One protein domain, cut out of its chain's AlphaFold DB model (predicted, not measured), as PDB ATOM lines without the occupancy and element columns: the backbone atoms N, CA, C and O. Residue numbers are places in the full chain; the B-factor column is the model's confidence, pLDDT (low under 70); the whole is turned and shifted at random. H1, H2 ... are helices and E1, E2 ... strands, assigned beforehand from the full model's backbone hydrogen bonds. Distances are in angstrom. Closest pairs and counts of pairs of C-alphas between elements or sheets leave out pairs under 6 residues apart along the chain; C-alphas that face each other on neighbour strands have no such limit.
ATOM      1  N   LEU A  11      -4.430 -40.016  23.868       90.44
ATOM      2  CA  LEU A  11      -3.655 -39.014  24.603       90.44
ATOM      3  C   LEU A  11      -3.800 -37.645  23.935       90.44
ATOM      4  O   LEU A  11      -3.449 -37.491  22.770       90.44
ATOM      5  N   GLU A  12      -4.278 -36.648  24.677       91.31
ATOM      6  CA  GLU A  12      -4.475 -35.282  24.179       91.31
ATOM      7  C   GLU A  12      -4.172 -34.226  25.250       91.31
ATOM      8  O   GLU A  12      -4.190 -34.501  26.460       91.31
ATOM      9  N   LEU A  13      -3.921 -32.995  24.795       91.56
ATOM     10  CA  LEU A  13      -3.912 -31.837  25.680       91.56
ATOM     11  C   LEU A  13      -5.357 -31.481  26.055       91.56
ATOM     12  O   LEU A  13      -6.223 -31.333  25.194       91.56
ATOM     13  N   GLY A  14      -5.602 -31.326  27.350       92.12
ATOM     14  CA  GLY A  14      -6.872 -30.871  27.888       92.12
ATOM     15  C   GLY A  14      -6.861 -29.382  28.213       92.12
ATOM     16  O   GLY A  14      -5.840 -28.806  28.605       92.12
ATOM     17  N   LYS A  15      -8.038 -28.770  28.152       91.69
ATOM     18  CA  LYS A  15      -8.274 -27.410  28.631       91.69
ATOM     19  C   LYS A  15      -9.526 -27.372  29.495       91.69
ATOM     20  O   LYS A  15     -10.596 -27.818  29.084       91.69
ATOM     21  N   SER A  16      -9.397 -26.841  30.709       89.44
ATOM     22  CA  SER A  16     -10.546 -26.657  31.591       89.44
ATOM     23  C   SER A  16     -11.461 -25.551  31.062       89.44
ATOM     24  O   SER A  16     -11.010 -24.495  30.607       89.44
ATOM     25  N   VAL A  17     -12.766 -25.803  31.119       85.50
ATOM     26  CA  VAL A  17     -13.790 -24.851  30.684       85.50
ATOM     27  C   VAL A  17     -14.340 -24.124  31.907       85.50
ATOM     28  O   VAL A  17     -14.786 -24.739  32.874       85.50
ATOM     29  N   ALA A  18     -14.323 -22.791  31.884       79.88
ATOM     30  CA  ALA A  18     -14.796 -21.996  33.011       79.88
ATOM     31  C   ALA A  18     -16.279 -22.280  33.311       79.88
ATOM     32  O   ALA A  18     -17.146 -22.060  32.469       79.88
ATOM     33  N   GLY A  19     -16.566 -22.739  34.533       77.38
ATOM     34  CA  GLY A  19     -17.928 -23.034  34.982       77.38
ATOM     35  C   GLY A  19     -18.492 -24.381  34.519       77.38
ATOM     36  O   GLY A  19     -19.649 -24.654  34.825       77.38
ATOM     37  N   SER A  20     -17.700 -25.217  33.837       82.81
ATOM     38  CA  SER A  20     -18.047 -26.611  33.548       82.81
ATOM     39  C   SER A  20     -17.073 -27.568  34.239       82.81
ATOM     40  O   SER A  20     -15.917 -27.228  34.499       82.81
ATOM     41  N   SER A  21     -17.549 -28.773  34.541       83.06
ATOM     42  CA  SER A  21     -16.684 -29.899  34.881       83.06
ATOM     43  C   SER A  21     -15.992 -30.483  33.649       83.06
ATOM     44  O   SER A  21     -15.069 -31.270  33.815       83.06
ATOM     45  N   ASP A  22     -16.394 -30.132  32.437       88.75
ATOM     46  CA  ASP A  22     -15.881 -30.785  31.234       88.75
ATOM     47  C   ASP A  22     -14.468 -30.314  30.893       88.75
ATOM     48  O   ASP A  22     -14.074 -29.171  31.167       88.75
ATOM     49  N   ILE A  23     -13.710 -31.206  30.258       93.06
ATOM     50  CA  ILE A  23     -12.389 -30.892  29.719       93.06
ATOM     51  C   ILE A  23     -12.491 -30.849  28.199       93.06
ATOM     52  O   ILE A  23     -12.842 -31.848  27.575       93.06
ATOM     53  N   GLU A  24     -12.186 -29.696  27.606       94.31
ATOM     54  CA  GLU A  24     -12.031 -29.572  26.157       94.31
ATOM     55  C   GLU A  24     -10.783 -30.349  25.728       94.31
ATOM     56  O   GLU A  24      -9.715 -30.193  26.323       94.31
ATOM     57  N   LEU A  25     -10.939 -31.193  24.715       93.81
ATOM     58  CA  LEU A  25      -9.890 -32.017  24.130       93.81
ATOM     59  C   LEU A  25      -9.323 -31.272  22.918       93.81
ATOM     60  O   LEU A  25     -10.030 -31.029  21.937       93.81
ATOM     61  N   CYS A  26      -8.075 -30.823  23.034       90.88
ATOM     62  CA  CYS A  26      -7.442 -29.913  22.079       90.88
ATOM     63  C   CYS A  26      -6.624 -30.628  20.990       90.88
ATOM     64  O   CYS A  26      -5.961 -29.949  20.206       90.88
ATOM     65  N   GLY A  27      -6.658 -31.960  20.927       86.50
ATOM     66  CA  GLY A  27      -5.886 -32.746  19.970       86.50
ATOM     67  C   GLY A  27      -4.437 -32.992  20.394       86.50
ATOM     68  O   GLY A  27      -3.947 -32.504  21.421       86.50
ATOM     69  N   ILE A  28      -3.749 -33.782  19.570       82.88
ATOM     70  CA  ILE A  28      -2.340 -34.153  19.770       82.88
ATOM     71  C   ILE A  28      -1.410 -33.010  19.365       82.88
ATOM     72  O   ILE A  28      -0.412 -32.783  20.043       82.88
ATOM     73  N   ASP A  29      -1.748 -32.248  18.322       81.31
ATOM     74  CA  ASP A  29      -0.920 -31.131  17.844       81.31
ATOM     75  C   ASP A  29      -0.652 -30.106  18.958       81.31
ATOM     76  O   ASP A  29       0.480 -29.671  19.159       81.31
ATOM     77  N   ALA A  30      -1.669 -29.803  19.770       81.31
ATOM     78  CA  ALA A  30      -1.536 -28.913  20.922       81.31
ATOM     79  C   ALA A  30      -0.600 -29.475  22.015       81.31
ATOM     80  O   ALA A  30      -0.008 -28.716  22.785       81.31
ATOM     81  N   LEU A  31      -0.449 -30.801  22.092       75.56
ATOM     82  CA  LEU A  31       0.471 -31.472  23.012       75.56
ATOM     83  C   LEU A  31       1.933 -31.336  22.546       75.56
ATOM     84  O   LEU A  31       2.821 -31.174  23.382       75.56
ATOM     85  N   VAL A  32       2.172 -31.356  21.228       64.81
ATOM     86  CA  VAL A  32       3.504 -31.190  20.605       64.81
ATOM     87  C   VAL A  32       4.055 -29.774  20.817       64.81
ATOM     88  O   VAL A  32       5.265 -29.576  20.889       64.81
ATOM     89  N   GLU A  33       3.182 -28.780  20.975       65.06
ATOM     90  CA  GLU A  33       3.583 -27.398  21.278       65.06
ATOM     91  C   GLU A  33       3.963 -27.173  22.760       65.06
ATOM     92  O   GLU A  33       4.453 -26.100  23.117       65.06
ATOM     93  N   CYS A  34       3.755 -28.168  23.632       67.50
ATOM     94  CA  CYS A  34       4.065 -28.105  25.064       67.50
ATOM     95  C   CYS A  34       5.432 -28.742  25.402       67.50
ATOM     96  O   CYS A  34       5.932 -29.568  24.647       67.50
ATOM     97  N   ASP A  35       6.014 -28.393  26.561       65.44
ATOM     98  CA  ASP A  35       7.304 -28.922  27.059       65.44
ATOM     99  C   ASP A  35       7.434 -30.460  26.932       65.44
ATOM    100  O   ASP A  35       6.502 -31.193  27.276       65.44
ATOM    101  N   ASP A  36       8.636 -30.951  26.591       62.69
ATOM    102  CA  ASP A  36       8.994 -32.375  26.381       62.69
ATOM    103  C   ASP A  36       8.499 -33.344  27.479       62.69
ATOM    104  O   ASP A  36       8.318 -34.539  27.259       62.69
ATOM    105  N   TRP A  37       8.274 -32.859  28.703       61.03
ATOM    106  CA  TRP A  37       7.809 -33.693  29.816       61.03
ATOM    107  C   TRP A  37       6.325 -34.071  29.714       61.03
ATOM    108  O   TRP A  37       5.908 -35.126  30.195       61.03
ATOM    109  N   ILE A  38       5.520 -33.213  29.087       60.88
ATOM    110  CA  ILE A  38       4.108 -33.488  28.789       60.88
ATOM    111  C   ILE A  38       4.023 -34.483  27.622       60.88
ATOM    112  O   ILE A  38       3.121 -35.320  27.593       60.88
ATOM    113  N   GLN A  39       5.035 -34.459  26.750       58.75
ATOM    114  CA  GLN A  39       5.224 -35.330  25.593       58.75
ATOM    115  C   GLN A  39       5.739 -36.742  25.927       58.75
ATOM    116  O   GLN A  39       6.041 -37.505  25.018       58.75
ATOM    117  N   LEU A  40       5.858 -37.148  27.197       55.50
ATOM    118  CA  LEU A  40       6.241 -38.526  27.544       55.50
ATOM    119  C   LEU A  40       5.231 -39.532  26.949       55.50
ATOM    120  O   LEU A  40       4.137 -39.704  27.482       55.50
ATOM    121  N   GLY A  41       5.619 -40.186  25.846       56.94
ATOM    122  CA  GLY A  41       4.762 -41.059  25.027       56.94
ATOM    123  C   GLY A  41       4.284 -40.452  23.696       56.94
ATOM    124  O   GLY A  41       3.553 -41.125  22.975       56.94
ATOM    125  N   ALA A  42       4.695 -39.221  23.361       54.97
ATOM    126  CA  ALA A  42       4.241 -38.462  22.195       54.97
ATOM    127  C   ALA A  42       5.000 -38.734  20.893       54.97
ATOM    128  O   ALA A  42       4.421 -38.606  19.818       54.97
ATOM    129  N   ASP A  43       6.251 -39.188  20.978       52.81
ATOM    130  CA  ASP A  43       7.129 -39.417  19.815       52.81
ATOM    131  C   ASP A  43       6.607 -40.483  18.826       52.81
ATOM    132  O   ASP A  43       7.125 -40.626  17.718       52.81
ATOM    133  N   SER A  44       5.578 -41.242  19.216       61.28
ATOM    134  CA  SER A  44       4.886 -42.240  18.393       61.28
ATOM    135  C   SER A  44       3.388 -41.963  18.208       61.28
ATOM    136  O   SER A  44       2.663 -42.853  17.758       61.28
ATOM    137  N   LEU A  45       2.902 -40.780  18.596       69.31
ATOM    138  CA  LEU A  45       1.491 -40.428  18.447       69.31
ATOM    139  C   LEU A  45       1.175 -40.078  16.993       69.31
ATOM    140  O   LEU A  45       1.951 -39.449  16.279       69.31
ATOM    141  N   SER A  46      -0.004 -40.501  16.569       77.00
ATOM    142  CA  SER A  46      -0.624 -40.124  15.302       77.00
ATOM    143  C   SER A  46      -2.060 -39.722  15.589       77.00
ATOM    144  O   SER A  46      -2.559 -40.037  16.667       77.00
ATOM    145  N   ASP A  47      -2.763 -39.137  14.623       78.38
ATOM    146  CA  ASP A  47      -4.188 -38.797  14.752       78.38
ATOM    147  C   ASP A  47      -5.047 -39.970  15.265       78.38
ATOM    148  O   ASP A  47      -6.078 -39.763  15.901       78.38
ATOM    149  N   ALA A  48      -4.624 -41.221  15.045       79.25
ATOM    150  CA  ALA A  48      -5.290 -42.408  15.583       79.25
ATOM    151  C   ALA A  48      -5.341 -42.453  17.124       79.25
ATOM    152  O   ALA A  48      -6.187 -43.148  17.679       79.25
ATOM    153  N   CYS A  49      -4.460 -41.722  17.807       83.50
ATOM    154  CA  CYS A  49      -4.388 -41.605  19.261       83.50
ATOM    155  C   CYS A  49      -5.252 -40.458  19.817       83.50
ATOM    156  O   CYS A  49      -5.266 -40.239  21.026       83.50
ATOM    157  N   GLU A  50      -5.980 -39.718  18.977       89.38
ATOM    158  CA  GLU A  50      -6.998 -38.788  19.467       89.38
ATOM    159  C   GLU A  50      -8.193 -39.571  20.018       89.38
ATOM    160  O   GLU A  50      -8.609 -40.583  19.450       89.38
ATOM    161  N   PHE A  51      -8.812 -39.083  21.088       90.75
ATOM    162  CA  PHE A  51      -9.969 -39.698  21.736       90.75
ATOM    163  C   PHE A  51     -11.109 -39.969  20.759       90.75
ATOM    164  O   PHE A  51     -11.707 -41.045  20.784       90.75
ATOM    165  N   LYS A  52     -11.395 -39.026  19.854       89.69
ATOM    166  CA  LYS A  52     -12.465 -39.192  18.860       89.69
ATOM    167  C   LYS A  52     -12.220 -40.377  17.916       89.69
ATOM    168  O   LYS A  52     -13.186 -40.966  17.439       89.69
ATOM    169  N   ASN A  53     -10.954 -40.721  17.667       88.31
ATOM    170  CA  ASN A  53     -10.547 -41.781  16.747       88.31
ATOM    171  C   ASN A  53     -10.308 -43.110  17.483       88.31
ATOM    172  O   ASN A  53     -10.766 -44.151  17.016       88.31
ATOM    173  N   ALA A  54      -9.637 -43.072  18.637       86.06
ATOM    174  CA  ALA A  54      -9.326 -44.244  19.450       86.06
ATOM    175  C   ALA A  54     -10.556 -44.790  20.194       86.06
ATOM    176  O   ALA A  54     -10.800 -45.995  20.209       86.06
ATOM    177  N   VAL A  55     -11.345 -43.906  20.811       86.88
ATOM    178  CA  VAL A  55     -12.522 -44.281  21.612       86.88
ATOM    179  C   VAL A  55     -13.798 -44.181  20.774       86.88
ATOM    180  O   VAL A  55     -14.580 -45.132  20.715       86.88
ATOM    181  N   GLY A  56     -13.992 -43.047  20.095       86.81
ATOM    182  CA  GLY A  56     -15.226 -42.716  19.380       86.81
ATOM    183  C   GLY A  56     -16.131 -41.744  20.146       86.81
ATOM    184  O   GLY A  56     -16.017 -41.567  21.355       86.81
ATOM    185  N   ILE A  57     -17.060 -41.104  19.430       88.69
ATOM    186  CA  ILE A  57     -17.983 -40.094  19.980       88.69
ATOM    187  C   ILE A  57     -19.220 -40.769  20.587       88.69
ATOM    188  O   ILE A  57     -19.831 -41.627  19.953       88.69
ATOM    189  N   ASN A  58     -19.641 -40.324  21.772       86.50
ATOM    190  CA  ASN A  58     -20.708 -40.899  22.600       86.50
ATOM    191  C   ASN A  58     -20.403 -42.313  23.123       86.50
ATOM    192  O   ASN A  58     -21.318 -43.046  23.514       86.50
ATOM    193  N   TYR A  59     -19.122 -42.682  23.137       81.88
ATOM    194  CA  TYR A  59     -18.623 -43.906  23.745       81.88
ATOM    195  C   TYR A  59     -17.993 -43.588  25.098       81.88
ATOM    196  O   TYR A  59     -17.269 -42.600  25.245       81.88
ATOM    197  N   ARG A  60     -18.254 -44.458  26.078       84.19
ATOM    198  CA  ARG A  60     -17.588 -44.398  27.379       84.19
ATOM    199  C   ARG A  60     -16.170 -44.938  27.291       84.19
ATOM    200  O   ARG A  60     -15.919 -45.947  26.626       84.19
ATOM    201  N   CYS A  61     -15.279 -44.316  28.048       86.50
ATOM    202  CA  CYS A  61     -13.916 -44.774  28.268       86.50
ATOM    203  C   CYS A  61     -13.468 -44.517  29.707       86.50
ATOM    204  O   CYS A  61     -14.041 -43.696  30.426       86.50
ATOM    205  N   TYR A  62     -12.414 -45.221  30.109       89.19
ATOM    206  CA  TYR A  62     -11.660 -44.879  31.307       89.19
ATOM    207  C   TYR A  62     -10.647 -43.805  30.968       89.19
ATOM    208  O   TYR A  62      -9.864 -43.979  30.033       89.19
ATOM    209  N   TYR A  63     -10.636 -42.735  31.752       92.19
ATOM    210  CA  TYR A  63      -9.704 -41.636  31.576       92.19
ATOM    211  C   TYR A  63      -8.773 -41.476  32.778       92.19
ATOM    212  O   TYR A  63      -9.097 -41.847  33.911       92.19
ATOM    213  N   MET A  64      -7.634 -40.846  32.514       92.88
ATOM    214  CA  MET A  64      -6.756 -40.216  33.493       92.88
ATOM    215  C   MET A  64      -6.515 -38.775  33.052       92.88
ATOM    216  O   MET A  64      -6.133 -38.533  31.906       92.88
ATOM    217  N   ILE A  65      -6.737 -37.832  33.961       93.81
ATOM    218  CA  ILE A  65      -6.379 -36.424  33.788       93.81
ATOM    219  C   ILE A  65      -5.258 -36.118  34.767       93.81
ATOM    220  O   ILE A  65      -5.389 -36.383  35.961       93.81
ATOM    221  N   GLU A  66      -4.178 -35.525  34.279       92.44
ATOM    222  CA  GLU A  66      -3.050 -35.072  35.088       92.44
ATOM    223  C   GLU A  66      -2.796 -33.598  34.822       92.44
ATOM    224  O   GLU A  66      -2.602 -33.177  33.685       92.44
ATOM    225  N   GLN A  67      -2.761 -32.809  35.886       91.44
ATOM    226  CA  GLN A  67      -2.354 -31.421  35.837       91.44
ATOM    227  C   GLN A  67      -0.870 -31.308  36.139       91.44
ATOM    228  O   GLN A  67      -0.418 -31.666  37.229       91.44
ATOM    229  N   ILE A  68      -0.128 -30.792  35.167       89.19
ATOM    230  CA  ILE A  68       1.326 -30.713  35.194       89.19
ATOM    231  C   ILE A  68       1.738 -29.248  35.330       89.19
ATOM    232  O   ILE A  68       1.395 -28.410  34.492       89.19
ATOM    233  N   LEU A  69       2.503 -28.946  36.377       88.62
ATOM    234  CA  LEU A  69       3.087 -27.633  36.630       88.62
ATOM    235  C   LEU A  69       4.563 -27.816  36.981       88.62
ATOM    236  O   LEU A  69       4.895 -28.592  37.869       88.62
ATOM    237  N   ASN A  70       5.457 -27.103  36.291       85.62
ATOM    238  CA  ASN A  70       6.908 -27.197  36.505       85.62
ATOM    239  C   ASN A  70       7.453 -28.640  36.465       85.62
ATOM    240  O   ASN A  70       8.378 -28.965  37.201       85.62
ATOM    241  N   LYS A  71       6.901 -29.487  35.579       83.31
ATOM    242  CA  LYS A  71       7.246 -30.916  35.404       83.31
ATOM    243  C   LYS A  71       6.790 -31.851  36.532       83.31
ATOM    244  O   LYS A  71       7.049 -33.050  36.450       83.31
ATOM    245  N   ASP A  72       6.048 -31.343  37.511       85.94
ATOM    246  CA  ASP A  72       5.426 -32.142  38.563       85.94
ATOM    247  C   ASP A  72       3.918 -32.279  38.331       85.94
ATOM    248  O   ASP A  72       3.244 -31.340  37.897       85.94
ATOM    249  N   ILE A  73       3.373 -33.458  38.642       88.88
ATOM    250  CA  ILE A  73       1.923 -33.678  38.675       88.88
ATOM    251  C   ILE A  73       1.403 -33.107  39.994       88.88
ATOM    252  O   ILE A  73       1.693 -33.642  41.066       88.88
ATOM    253  N   VAL A  74       0.628 -32.028  39.908       90.12
ATOM    254  CA  VAL A  74       0.076 -31.307  41.071       90.12
ATOM    255  C   VAL A  74      -1.371 -31.682  41.377       90.12
ATOM    256  O   VAL A  74      -1.872 -31.417  42.465       90.12
ATOM    257  N   LEU A  75      -2.059 -32.284  40.412       91.06
ATOM    258  CA  LEU A  75      -3.409 -32.804  40.569       91.06
ATOM    259  C   LEU A  75      -3.606 -33.921  39.554       91.06
ATOM    260  O   LEU A  75      -3.139 -33.818  38.424       91.06
ATOM    261  N   HIS A  76      -4.308 -34.978  39.928       92.38
ATOM    262  CA  HIS A  76      -4.755 -35.972  38.968       92.38
ATOM    263  C   HIS A  76      -6.108 -36.551  39.354       92.38
ATOM    264  O   HIS A  76      -6.506 -36.530  40.522       92.38
ATOM    265  N   GLU A  77      -6.800 -37.081  38.356       93.31
ATOM    266  CA  GLU A  77      -8.107 -37.706  38.488       93.31
ATOM    267  C   GLU A  77      -8.211 -38.905  37.545       93.31
ATOM    268  O   GLU A  77      -7.740 -38.851  36.411       93.31
ATOM    269  N   ARG A  78      -8.855 -39.977  38.006       92.12
ATOM    270  CA  ARG A  78      -9.259 -41.115  37.175       92.12
ATOM    271  C   ARG A  78     -10.746 -41.325  37.277       92.12
ATOM    272  O   ARG A  78     -11.313 -41.212  38.368       92.12
ATOM    273  N   GLY A  79     -11.352 -41.719  36.170       90.44
ATOM    274  CA  GLY A  79     -12.771 -42.015  36.152       90.44
ATOM    275  C   GLY A  79     -13.250 -42.634  34.855       90.44
ATOM    276  O   GLY A  79     -12.460 -43.028  33.996       90.44
ATOM    277  N   VAL A  80     -14.569 -42.717  34.747       89.06
ATOM    278  CA  VAL A  80     -15.281 -43.049  33.515       89.06
ATOM    279  C   VAL A  80     -15.884 -41.773  32.966       89.06
ATOM    280  O   VAL A  80     -16.499 -41.003  33.706       89.06
ATOM    281  N   GLY A  81     -15.702 -41.550  31.672       90.44
ATOM    282  CA  GLY A  81     -16.273 -40.409  30.979       90.44
ATOM    283  C   GLY A  81     -16.645 -40.748  29.546       90.44
ATOM    284  O   GLY A  81     -16.259 -41.797  29.022       90.44
ATOM    285  N   THR A  82     -17.390 -39.842  28.927       91.31
ATOM    286  CA  THR A  82     -17.873 -39.968  27.554       91.31
ATOM    287  C   THR A  82     -17.322 -38.839  26.704       91.31
ATOM    288  O   THR A  82     -17.249 -37.690  27.135       91.31
ATOM    289  N   ILE A  83     -16.931 -39.168  25.475       93.19
ATOM    290  CA  ILE A  83     -16.481 -38.163  24.514       93.19
ATOM    291  C   ILE A  83     -17.700 -37.552  23.841       93.19
ATOM    292  O   ILE A  83     -18.403 -38.235  23.096       93.19
ATOM    293  N   ILE A  84     -17.949 -36.272  24.081       93.44
ATOM    294  CA  ILE A  84     -19.061 -35.532  23.482       93.44
ATOM    295  C   ILE A  84     -18.538 -34.491  22.497       93.44
ATOM    296  O   ILE A  84     -17.462 -33.920  22.667       93.44
ATOM    297  N   GLN A  85     -19.306 -34.247  21.439       93.69
ATOM    298  CA  GLN A  85     -18.987 -33.226  20.447       93.69
ATOM    299  C   GLN A  85     -19.952 -32.052  20.600       93.69
ATOM    300  O   GLN A  85     -21.167 -32.216  20.468       93.69
ATOM    301  N   HIS A  86     -19.408 -30.853  20.803       90.12
ATOM    302  CA  HIS A  86     -20.173 -29.611  20.758       90.12
ATOM    303  C   HIS A  86     -19.630 -28.711  19.653       90.12
ATOM    304  O   HIS A  86     -18.515 -28.197  19.717       90.12
ATOM    305  N   SER A  87     -20.461 -28.476  18.635       87.88
ATOM    306  CA  SER A  87     -20.078 -27.736  17.429       87.88
ATOM    307  C   SER A  87     -18.871 -28.374  16.722       87.88
ATOM    308  O   SER A  87     -19.034 -29.388  16.050       87.88
ATOM    309  N   GLN A  88     -17.675 -27.796  16.861       88.62
ATOM    310  CA  GLN A  88     -16.434 -28.271  16.234       88.62
ATOM    311  C   GLN A  88     -15.399 -28.763  17.260       88.62
ATOM    312  O   GLN A  88     -14.357 -29.269  16.856       88.62
ATOM    313  N   SER A  89     -15.687 -28.643  18.561       92.31
ATOM    314  CA  SER A  89     -14.797 -29.082  19.639       92.31
ATOM    315  C   SER A  89     -15.286 -30.393  20.253       92.31
ATOM    316  O   SER A  89     -16.487 -30.695  20.260       92.31
ATOM    317  N   PHE A  90     -14.339 -31.152  20.796       94.44
ATOM    318  CA  PHE A  90     -14.591 -32.382  21.536       94.44
ATOM    319  C   PHE A  90     -14.344 -32.144  23.021       94.44
ATOM    320  O   PHE A  90     -13.450 -31.390  23.399       94.44
ATOM    321  N   PHE A  91     -15.147 -32.785  23.857       94.81
ATOM    322  CA  PHE A  91     -15.069 -32.657  25.302       94.81
ATOM    323  C   PHE A  91     -15.119 -34.035  25.941       94.81
ATOM    324  O   PHE A  91     -15.839 -34.924  25.482       94.81
ATOM    325  N   LEU A  92     -14.361 -34.192  27.018       94.44
ATOM    326  CA  LEU A  92     -14.513 -35.295  27.947       94.44
ATOM    327  C   LEU A  92     -15.542 -34.892  29.009       94.44
ATOM    328  O   LEU A  92     -15.237 -34.086  29.894       94.44
ATOM    329  N   ASP A  93     -16.736 -35.475  28.917       92.75
ATOM    330  CA  ASP A  93     -17.761 -35.420  29.959       92.75
ATOM    331  C   ASP A  93     -17.429 -36.442  31.049       92.75
ATOM    332  O   ASP A  93     -17.336 -37.649  30.801       92.75
ATOM    333  N   ARG A  94     -17.184 -35.955  32.264       91.38
ATOM    334  CA  ARG A  94     -16.667 -36.750  33.385       91.38
ATOM    335  C   ARG A  94     -17.815 -37.337  34.208       91.38
ATOM    336  O   ARG A  94     -18.057 -36.897  35.329       91.38
ATOM    337  N   GLU A  95     -18.477 -38.357  33.663       87.94
ATOM    338  CA  GLU A  95     -19.660 -38.991  34.272       87.94
ATOM    339  C   GLU A  95     -19.411 -39.551  35.684       87.94
ATOM    340  O   GLU A  95     -20.160 -39.253  36.617       87.94
ATOM    341  N   PHE A  96     -18.362 -40.365  35.852       87.44
ATOM    342  CA  PHE A  96     -18.058 -41.044  37.116       87.44
ATOM    343  C   PHE A  96     -16.589 -40.840  37.501       87.44
ATOM    344  O   PHE A  96     -15.737 -41.663  37.150       87.44
ATOM    345  N   PRO A  97     -16.247 -39.760  38.222       89.19
ATOM    346  CA  PRO A  97     -14.926 -39.628  38.822       89.19
ATOM    347  C   PRO A  97     -14.756 -40.688  39.925       89.19
ATOM    348  O   PRO A  97     -15.628 -40.870  40.773       89.19
ATOM    349  N   VAL A  98     -13.638 -41.421  39.908       89.31
ATOM    350  CA  VAL A  98     -13.403 -42.582  40.793       89.31
ATOM    351  C   VAL A  98     -12.310 -42.302  41.811       89.31
ATOM    352  O   VAL A  98     -12.486 -42.582  42.997       89.31
ATOM    353  N   LEU A  99     -11.192 -41.716  41.379       90.88
ATOM    354  CA  LEU A  99     -10.050 -41.381  42.233       90.88
ATOM    355  C   LEU A  99      -9.549 -39.980  41.911       90.88
ATOM    356  O   LEU A  99      -9.516 -39.599  40.745       90.88
ATOM    357  N   TRP A 100      -9.086 -39.253  42.923       91.06
ATOM    358  CA  TRP A 100      -8.311 -38.030  42.730       91.06
ATOM    359  C   TRP A 100      -7.158 -37.937  43.724       91.06
ATOM    360  O   TRP A 100      -7.170 -38.588  44.771       91.06
ATOM    361  N   GLY A 101      -6.174 -37.101  43.414       89.62
ATOM    362  CA  GLY A 101      -5.079 -36.814  44.328       89.62
ATOM    363  C   GLY A 101      -4.276 -35.585  43.941       89.62
ATOM    364  O   GLY A 101      -4.203 -35.211  42.774       89.62
ATOM    365  N   ASP A 102      -3.664 -34.969  44.941       86.50
ATOM    366  CA  ASP A 102      -2.823 -33.768  44.862       86.50
ATOM    367  C   ASP A 102      -1.332 -34.072  44.615       86.50
ATOM    368  O   ASP A 102      -0.497 -33.174  44.544       86.50
ATOM    369  N   HIS A 103      -0.978 -35.350  44.491       82.06
ATOM    370  CA  HIS A 103       0.363 -35.821  44.171       82.06
ATOM    371  C   HIS A 103       0.255 -37.201  43.506       82.06
ATOM    372  O   HIS A 103      -0.577 -37.996  43.929       82.06
ATOM    373  N   PRO A 104       1.125 -37.608  42.567       75.00
ATOM    374  CA  PRO A 104       1.017 -38.899  41.860       75.00
ATOM    375  C   PRO A 104       1.082 -40.169  42.739       75.00
ATOM    376  O   PRO A 104       0.957 -41.283  42.240       75.00
ATOM    377  N   LYS A 105       1.297 -40.025  44.053       79.25
ATOM    378  CA  LYS A 105       1.323 -41.123  45.038       79.25
ATOM    379  C   LYS A 105       0.164 -41.063  46.034       79.25
ATOM    380  O   LYS A 105       0.001 -41.990  46.822       79.25
ATOM    381  N   THR A 106      -0.598 -39.975  46.040       81.56
ATOM    382  CA  THR A 106      -1.785 -39.811  46.870       81.56
ATOM    383  C   THR A 106      -2.985 -40.083  45.980       81.56
ATOM    384  O   THR A 106      -3.105 -39.507  44.917       81.56
ATOM    385  N   ALA A 107      -3.862 -41.004  46.355       83.44
ATOM    386  CA  ALA A 107      -5.113 -41.197  45.637       83.44
ATOM    387  C   ALA A 107      -6.195 -41.512  46.658       83.44
ATOM    388  O   ALA A 107      -6.047 -42.425  47.473       83.44
ATOM    389  N   VAL A 108      -7.268 -40.736  46.627       85.94
ATOM    390  CA  VAL A 108      -8.447 -40.930  47.462       85.94
ATOM    391  C   VAL A 108      -9.648 -41.178  46.566       85.94
ATOM    392  O   VAL A 108      -9.819 -40.529  45.533       85.94
ATOM    393  N   SER A 109     -10.467 -42.157  46.939       85.06
ATOM    394  CA  SER A 109     -11.694 -42.462  46.208       85.06
ATOM    395  C   SER A 109     -12.708 -41.347  46.390       85.06
ATOM    396  O   SER A 109     -12.900 -40.867  47.512       85.06
ATOM    397  N   PHE A 110     -13.384 -40.981  45.304       82.75
ATOM    398  CA  PHE A 110     -14.590 -40.172  45.410       82.75
ATOM    399  C   PHE A 110     -15.638 -40.944  46.208       82.75
ATOM    400  O   PHE A 110     -15.797 -42.163  46.071       82.75
ATOM    401  N   ARG A 111     -16.348 -40.233  47.079       76.00
ATOM    402  CA  ARG A 111     -17.510 -40.788  47.779       76.00
ATOM    403  C   ARG A 111     -18.747 -40.628  46.901       76.00
ATOM    404  O   ARG A 111     -18.831 -39.702  46.102       76.00
ATOM    405  N   GLY A 112     -19.724 -41.520  47.063       67.12
ATOM    406  CA  GLY A 112     -20.969 -41.459  46.292       67.12
ATOM    407  C   GLY A 112     -21.629 -40.077  46.383       67.12
ATOM    408  O   GLY A 112     -21.919 -39.606  47.482       67.12
ATOM    409  N   GLY A 113     -21.847 -39.438  45.229       67.31
ATOM    410  CA  GLY A 113     -22.435 -38.098  45.108       67.31
ATOM    411  C   GLY A 113     -21.435 -36.935  45.087       67.31
ATOM    412  O   GLY A 113     -21.854 -35.790  44.925       67.31
ATOM    413  N   GLU A 114     -20.133 -37.189  45.236       78.88
ATOM    414  CA  GLU A 114     -19.117 -36.159  45.023       78.88
ATOM    415  C   GLU A 114     -18.979 -35.827  43.529       78.88
ATOM    416  O   GLU A 114     -18.985 -36.710  42.675       78.88
ATOM    417  N   GLN A 115     -18.854 -34.536  43.220       78.44
ATOM    418  CA  GLN A 115     -18.628 -34.053  41.857       78.44
ATOM    419  C   GLN A 115     -17.142 -34.053  41.507       78.44
ATOM    420  O   GLN A 115     -16.285 -33.906  42.386       78.44
ATOM    421  N   ALA A 116     -16.862 -34.156  40.209       82.19
ATOM    422  CA  ALA A 116     -15.517 -34.128  39.657       82.19
ATOM    423  C   ALA A 116     -14.776 -32.838  40.059       82.19
ATOM    424  O   ALA A 116     -15.380 -31.765  40.188       82.19
ATOM    425  N   LYS A 117     -13.463 -32.925  40.309       81.38
ATOM    426  CA  LYS A 117     -12.708 -31.758  40.793       81.38
ATOM    427  C   LYS A 117     -12.496 -30.751  39.667       81.38
ATOM    428  O   LYS A 117     -12.374 -31.118  38.501       81.38
ATOM    429  N   ASN A 118     -12.431 -29.470  40.020       83.19
ATOM    430  CA  ASN A 118     -12.118 -28.420  39.057       83.19
ATOM    431  C   ASN A 118     -10.606 -28.317  38.857       83.19
ATOM    432  O   ASN A 118      -9.863 -28.061  39.805       83.19
ATOM    433  N   PHE A 119     -10.174 -28.432  37.607       85.94
ATOM    434  CA  PHE A 119      -8.790 -28.248  37.177       85.94
ATOM    435  C   PHE A 119      -8.493 -26.756  36.925       85.94
ATOM    436  O   PHE A 119      -8.234 -26.326  35.800       85.94
ATOM    437  N   ASN A 120      -8.587 -25.945  37.987       79.94
ATOM    438  CA  ASN A 120      -8.466 -24.475  37.928       79.94
ATOM    439  C   ASN A 120      -7.116 -23.938  38.432       79.94
ATOM    440  O   ASN A 120      -6.964 -22.727  38.600       79.94
ATOM    441  N   VAL A 121      -6.149 -24.808  38.731       79.38
ATOM    442  CA  VAL A 121      -4.798 -24.361  39.104       79.38
ATOM    443  C   VAL A 121      -3.954 -24.093  37.847       79.38
ATOM    444  O   VAL A 121      -4.343 -24.500  36.753       79.38
ATOM    445  N   PRO A 122      -2.827 -23.367  37.942       82.38
ATOM    446  CA  PRO A 122      -1.920 -23.201  36.810       82.38
ATOM    447  C   PRO A 122      -1.316 -24.538  36.360       82.38
ATOM    448  O   PRO A 122      -1.023 -25.395  37.192       82.38
ATOM    449  N   GLY A 123      -1.087 -24.691  35.057       85.56
ATOM    450  CA  GLY A 123      -0.444 -25.866  34.469       85.56
ATOM    451  C   GLY A 123      -1.153 -26.365  33.214       85.56
ATOM    452  O   GLY A 123      -2.192 -25.833  32.822       85.56
ATOM    453  N   HIS A 124      -0.587 -27.400  32.605       89.31
ATOM    454  CA  HIS A 124      -1.164 -28.085  31.450       89.31
ATOM    455  C   HIS A 124      -1.949 -29.312  31.906       89.31
ATOM    456  O   HIS A 124      -1.531 -29.988  32.847       89.31
ATOM    457  N   LEU A 125      -3.069 -29.611  31.246       92.06
ATOM    458  CA  LEU A 125      -3.807 -30.848  31.489       92.06
ATOM    459  C   LEU A 125      -3.411 -31.873  30.441       92.06
ATOM    460  O   LEU A 125      -3.576 -31.645  29.248       92.06
ATOM    461  N   ARG A 126      -2.915 -33.013  30.897       91.50
ATOM    462  CA  ARG A 126      -2.718 -34.196  30.071       91.50
ATOM    463  C   ARG A 126      -3.903 -35.122  30.280       91.50
ATOM    464  O   ARG A 126      -4.187 -35.490  31.419       91.50
ATOM    465  N   VAL A 127      -4.589 -35.488  29.205       93.44
ATOM    466  CA  VAL A 127      -5.765 -36.366  29.251       93.44
ATOM    467  C   VAL A 127      -5.443 -37.635  28.479       93.44
ATOM    468  O   VAL A 127      -4.989 -37.559  27.342       93.44
ATOM    469  N   SER A 128      -5.660 -38.803  29.079       92.06
ATOM    470  CA  SER A 128      -5.357 -40.093  28.447       92.06
ATOM    471  C   SER A 128      -6.447 -41.131  28.677       92.06
ATOM    472  O   SER A 128      -7.087 -41.119  29.730       92.06
ATOM    473  N   SER A 129      -6.668 -42.024  27.705       90.75
ATOM    474  CA  SER A 129      -7.492 -43.215  27.914       90.75
ATOM    475  C   SER A 129      -6.636 -44.357  28.455       90.75
ATOM    476  O   SER A 129      -5.565 -44.673  27.927       90.75
ATOM    477  N   ILE A 130      -7.104 -44.983  29.531       87.56
ATOM    478  CA  ILE A 130      -6.338 -45.982  30.281       87.56
ATOM    479  C   ILE A 130      -7.078 -47.316  30.350       87.56
ATOM    480  O   ILE A 130      -8.298 -47.380  30.225       87.56
ATOM    481  N   VAL A 131      -6.344 -48.401  30.599       84.12
ATOM    482  CA  VAL A 131      -6.959 -49.624  31.132       84.12
ATOM    483  C   VAL A 131      -7.162 -49.395  32.628       84.12
ATOM    484  O   VAL A 131      -6.193 -49.009  33.291       84.12
ATOM    485  N   PRO A 132      -8.367 -49.613  33.186       83.06
ATOM    486  CA  PRO A 132      -8.597 -49.429  34.611       83.06
ATOM    487  C   PRO A 132      -7.667 -50.370  35.394       83.06
ATOM    488  O   PRO A 132      -7.741 -51.590  35.224       83.06
ATOM    489  N   PRO A 133      -6.779 -49.848  36.256       82.75
ATOM    490  CA  PRO A 133      -5.782 -50.678  36.930       82.75
ATOM    491  C   PRO A 133      -6.361 -51.515  38.077       82.75
ATOM    492  O   PRO A 133      -5.681 -52.405  38.587       82.75
ATOM    493  N   THR A 134      -7.607 -51.265  38.489       85.19
ATOM    494  CA  THR A 134      -8.302 -52.056  39.510       85.19
ATOM    495  C   THR A 134      -9.710 -52.438  39.059       85.19
ATOM    496  O   THR A 134     -10.357 -51.712  38.305       85.19
ATOM    497  N   TYR A 135     -10.229 -53.561  39.567       83.06
ATOM    498  CA  TYR A 135     -11.617 -53.963  39.306       83.06
ATOM    499  C   TYR A 135     -12.637 -52.971  39.892       83.06
ATOM    500  O   TYR A 135     -13.768 -52.920  39.427       83.06
ATOM    501  N   ILE A 136     -12.246 -52.191  40.909       82.06
ATOM    502  CA  ILE A 136     -13.080 -51.139  41.503       82.06
ATOM    503  C   ILE A 136     -13.303 -50.031  40.475       82.06
ATOM    504  O   ILE A 136     -14.438 -49.631  40.247       82.06
ATOM    505  N   GLU A 137     -12.233 -49.590  39.809       83.88
ATOM    506  CA  GLU A 137     -12.332 -48.643  38.697       83.88
ATOM    507  C   GLU A 137     -13.118 -49.259  37.533       83.88
ATOM    508  O   GLU A 137     -14.038 -48.627  37.021       83.88
ATOM    509  N   ALA A 138     -12.864 -50.526  37.186       83.38
ATOM    510  CA  ALA A 138     -13.610 -51.224  36.135       83.38
ATOM    511  C   ALA A 138     -15.124 -51.359  36.426       83.38
ATOM    512  O   ALA A 138     -15.919 -51.508  35.508       83.38
ATOM    513  N   LEU A 139     -15.548 -51.293  37.690       85.56
ATOM    514  CA  LEU A 139     -16.952 -51.382  38.112       85.56
ATOM    515  C   LEU A 139     -17.521 -50.029  38.568       85.56
ATOM    516  O   LEU A 139     -18.509 -49.991  39.298       85.56
ATOM    517  N   ALA A 140     -16.901 -48.920  38.157       82.94
ATOM    518  CA  ALA A 140     -17.367 -47.579  38.503       82.94
ATOM    519  C   ALA A 140     -18.750 -47.244  37.918       82.94
ATOM    520  O   ALA A 140     -19.519 -46.524  38.550       82.94
ATOM    521  N   SER A 141     -19.072 -47.775  36.733       80.50
ATOM    522  CA  SER A 141     -20.408 -47.645  36.144       80.50
ATOM    523  C   SER A 141     -21.390 -48.582  36.860       80.50
ATOM    524  O   SER A 141     -21.043 -49.740  37.124       80.50
ATOM    525  N   PRO A 142     -22.621 -48.135  37.175       81.31
ATOM    526  CA  PRO A 142     -23.616 -48.985  37.821       81.31
ATOM    527  C   PRO A 142     -23.993 -50.189  36.943       81.31
ATOM    528  O   PRO A 142     -23.734 -50.211  35.744       81.31
ATOM    529  N   PHE A 143     -24.569 -51.223  37.569       88.50
ATOM    530  CA  PHE A 143     -25.089 -52.434  36.905       88.50
ATOM    531  C   PHE A 143     -24.116 -53.117  35.927       88.50
ATOM    532  O   PHE A 143     -24.535 -53.765  34.974       88.50
ATOM    533  N   SER A 144     -22.812 -52.985  36.165       87.69
ATOM    534  CA  SER A 144     -21.782 -53.496  35.266       87.69
ATOM    535  C   SER A 144     -21.189 -54.819  35.744       87.69
ATOM    536  O   SER A 144     -21.055 -55.069  36.943       87.69
ATOM    537  N   VAL A 145     -20.803 -55.666  34.793       89.19
ATOM    538  CA  VAL A 145     -20.067 -56.916  35.025       89.19
ATOM    539  C   VAL A 145     -18.748 -56.886  34.266       89.19
ATOM    540  O   VAL A 145     -18.681 -56.378  33.153       89.19
ATOM    541  N   ILE A 146     -17.681 -57.441  34.840       88.19
ATOM    542  CA  ILE A 146     -16.402 -57.548  34.127       88.19
ATOM    543  C   ILE A 146     -16.451 -58.769  33.210       88.19
ATOM    544  O   ILE A 146     -16.631 -59.896  33.673       88.19
ATOM    545  N   ALA A 147     -16.242 -58.540  31.918       86.88
ATOM    546  CA  ALA A 147     -16.149 -59.565  30.894       86.88
ATOM    547  C   ALA A 147     -14.750 -59.601  30.265       86.88
ATOM    548  O   ALA A 147     -14.028 -58.607  30.201       86.88
ATOM    549  N   SER A 148     -14.366 -60.770  29.764       84.88
ATOM    550  CA  SER A 148     -13.132 -60.970  29.007       84.88
ATOM    551  C   SER A 148     -13.438 -60.987  27.507       84.88
ATOM    552  O   SER A 148     -13.482 -62.058  26.899       84.88
ATOM    553  N   ILE A 149     -13.706 -59.817  26.921       81.00
ATOM    554  CA  ILE A 149     -13.997 -59.705  25.478       81.00
ATOM    555  C   ILE A 149     -12.703 -59.855  24.668       81.00
ATOM    556  O   ILE A 149     -12.657 -60.583  23.679       81.00
ATOM    557  N   HIS A 150     -11.621 -59.239  25.149       73.75
ATOM    558  CA  HIS A 150     -10.281 -59.361  24.585       73.75
ATOM    559  C   HIS A 150      -9.319 -59.976  25.606       73.75
ATOM    560  O   HIS A 150      -9.449 -59.771  26.816       73.75
ATOM    561  N   ALA A 151      -8.333 -60.739  25.125       74.06
ATOM    562  CA  ALA A 151      -7.303 -61.309  25.989       74.06
ATOM    563  C   ALA A 151      -6.569 -60.190  26.749       74.06
ATOM    564  O   ALA A 151      -6.194 -59.182  26.158       74.06
ATOM    565  N   PHE A 152      -6.366 -60.388  28.055       70.69
ATOM    566  CA  PHE A 152      -5.667 -59.459  28.956       70.69
ATOM    567  C   PHE A 152      -6.311 -58.073  29.147       70.69
ATOM    568  O   PHE A 152      -5.712 -57.238  29.821       70.69
ATOM    569  N   ASN A 153      -7.521 -57.829  28.631       71.50
ATOM    570  CA  ASN A 153      -8.214 -56.550  28.785       71.50
ATOM    571  C   ASN A 153      -9.584 -56.744  29.472       71.50
ATOM    572  O   ASN A 153     -10.548 -57.140  28.804       71.50
ATOM    573  N   PRO A 154      -9.695 -56.527  30.801       75.56
ATOM    574  CA  PRO A 154     -10.975 -56.620  31.495       75.56
ATOM    575  C   PRO A 154     -11.910 -55.536  30.960       75.56
ATOM    576  O   PRO A 154     -11.647 -54.345  31.102       75.56
ATOM    577  N   THR A 155     -13.001 -55.960  30.332       78.12
ATOM    578  CA  THR A 155     -13.953 -55.061  29.688       78.12
ATOM    579  C   THR A 155     -15.250 -55.055  30.491       78.12
ATOM    580  O   THR A 155     -15.914 -56.090  30.565       78.12
ATOM    581  N   PRO A 156     -15.623 -53.939  31.126       81.50
ATOM    582  CA  PRO A 156     -16.913 -53.833  31.781       81.50
ATOM    583  C   PRO A 156     -18.037 -53.849  30.750       81.50
ATOM    584  O   PRO A 156     -17.973 -53.185  29.716       81.50
ATOM    585  N   VAL A 157     -19.083 -54.599  31.055       85.75
ATOM    586  CA  VAL A 157     -20.323 -54.659  30.293       85.75
ATOM    587  C   VAL A 157     -21.422 -54.176  31.219       85.75
ATOM    588  O   VAL A 157     -21.726 -54.832  32.215       85.75
ATOM    589  N   GLU A 158     -21.976 -53.009  30.920       87.31
ATOM    590  CA  GLU A 158     -23.138 -52.488  31.632       87.31
ATOM    591  C   GLU A 158     -24.386 -53.256  31.203       87.31
ATOM    592  O   GLU A 158     -24.595 -53.479  30.011       87.31
ATOM    593  N   ILE A 159     -25.185 -53.686  32.177       90.62
ATOM    594  CA  ILE A 159     -26.427 -54.417  31.945       90.62
ATOM    595  C   ILE A 159     -27.588 -53.432  31.999       90.62
ATOM    596  O   ILE A 159     -27.892 -52.865  33.050       90.62
TER     597      ILE A 159
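AT A GLANCE: This is residues 11 to 159 of the 269 residues of an uncharacterized protein of Candidatus Poribacteria bacterium (UniProt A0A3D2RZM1). Six antiparallel strands curve round into a closed barrel, and a separate two-strand hairpin, E7 and E8, stands to one side of it with the short helix H3 between. H2 sits by one end of the barrel, and H1 lies outside the barrel, only just over E1, with 3 of its 4 C-alphas falling on that strand. The printed part has 149 residues with three named helices and eight named strands, in the order E1, E2, H1, H2, E3, E4, E5, E6, H3, E7, E8; the class is mostly strand. It is compact, with a radius of gyration of the C-alphas of 14.9 A and spans of 41 by 31 by 31 A.

IN THESE COORDINATES: The barrel holds E1, residues 11 to 16, E2, residues 23 to 25, E3, residues 60 to 69, 28.2 A long, E4, residues 72 to 86, 31.3 A, E5, residues 89 to 101, 27.6 A, and E6, residues 124 to 129, 16.8 A. E1 begins at C-alpha 11, (-3.655, -39.014, 24.603), and E4 ends at C-alpha 86, (-20.173, -29.611, 20.758). The helices are H1, residues 29 to 32, H2, residues 51 to 54, and H3, residues 135 to 138. E7, residues 144 to 150, is 16.8 A long, and E8, residues 153 to 158, ends at C-alpha 158, (-23.138, -52.488, 31.632).

HOW THE PARTS SIT: Round the ring run E1, E2, E5, E4, E3, E6 and back to E1. E3, E4 and E5 form a meander, each strand the antiparallel neighbour of the one before, and with E6, the antiparallel neighbour of E3, a Greek key. E4 bends by 90 degrees at residue 80 and E5 by 93 degrees at residue 98. Backbone pairs within hydrogen-bond range include N 65 and O 77 for E3 and E4, 2.8 A, N 91 and O 84 for E5 and E4, 2.8 A, N 92 and O 23 for E2 and E5, 2.8 A, N 15 and O 24 for E1 and E2, 2.9 A, N 14 and O 125 for E1 and E6, 2.8 A, and N 66 and O 126 for E3 and E6, 2.9 A. H3 is on the barrel at a height over the sheet of 9.1 A; its closest C-alphas to E8 are those of Ala 138 and Pro 156, 6.1 A. In the hairpin of E7 and E8, N 147 and O 155 are 2.8 A apart; both strands are apart from the six barrel strands. The helices are too short for an O i to N i+4 pair; the one O i to N i+3 pair is within range in H1 and H3, but not in H2.

THE WHOLE: The C-alphas farthest apart, of Asn 70 and Ile 159, are 43.3 A apart. The printed part has no cut. The links H1 to H2 and E5 to E6 are long. pLDDT is under 70 at residues 32 to 45 and 112 to 113.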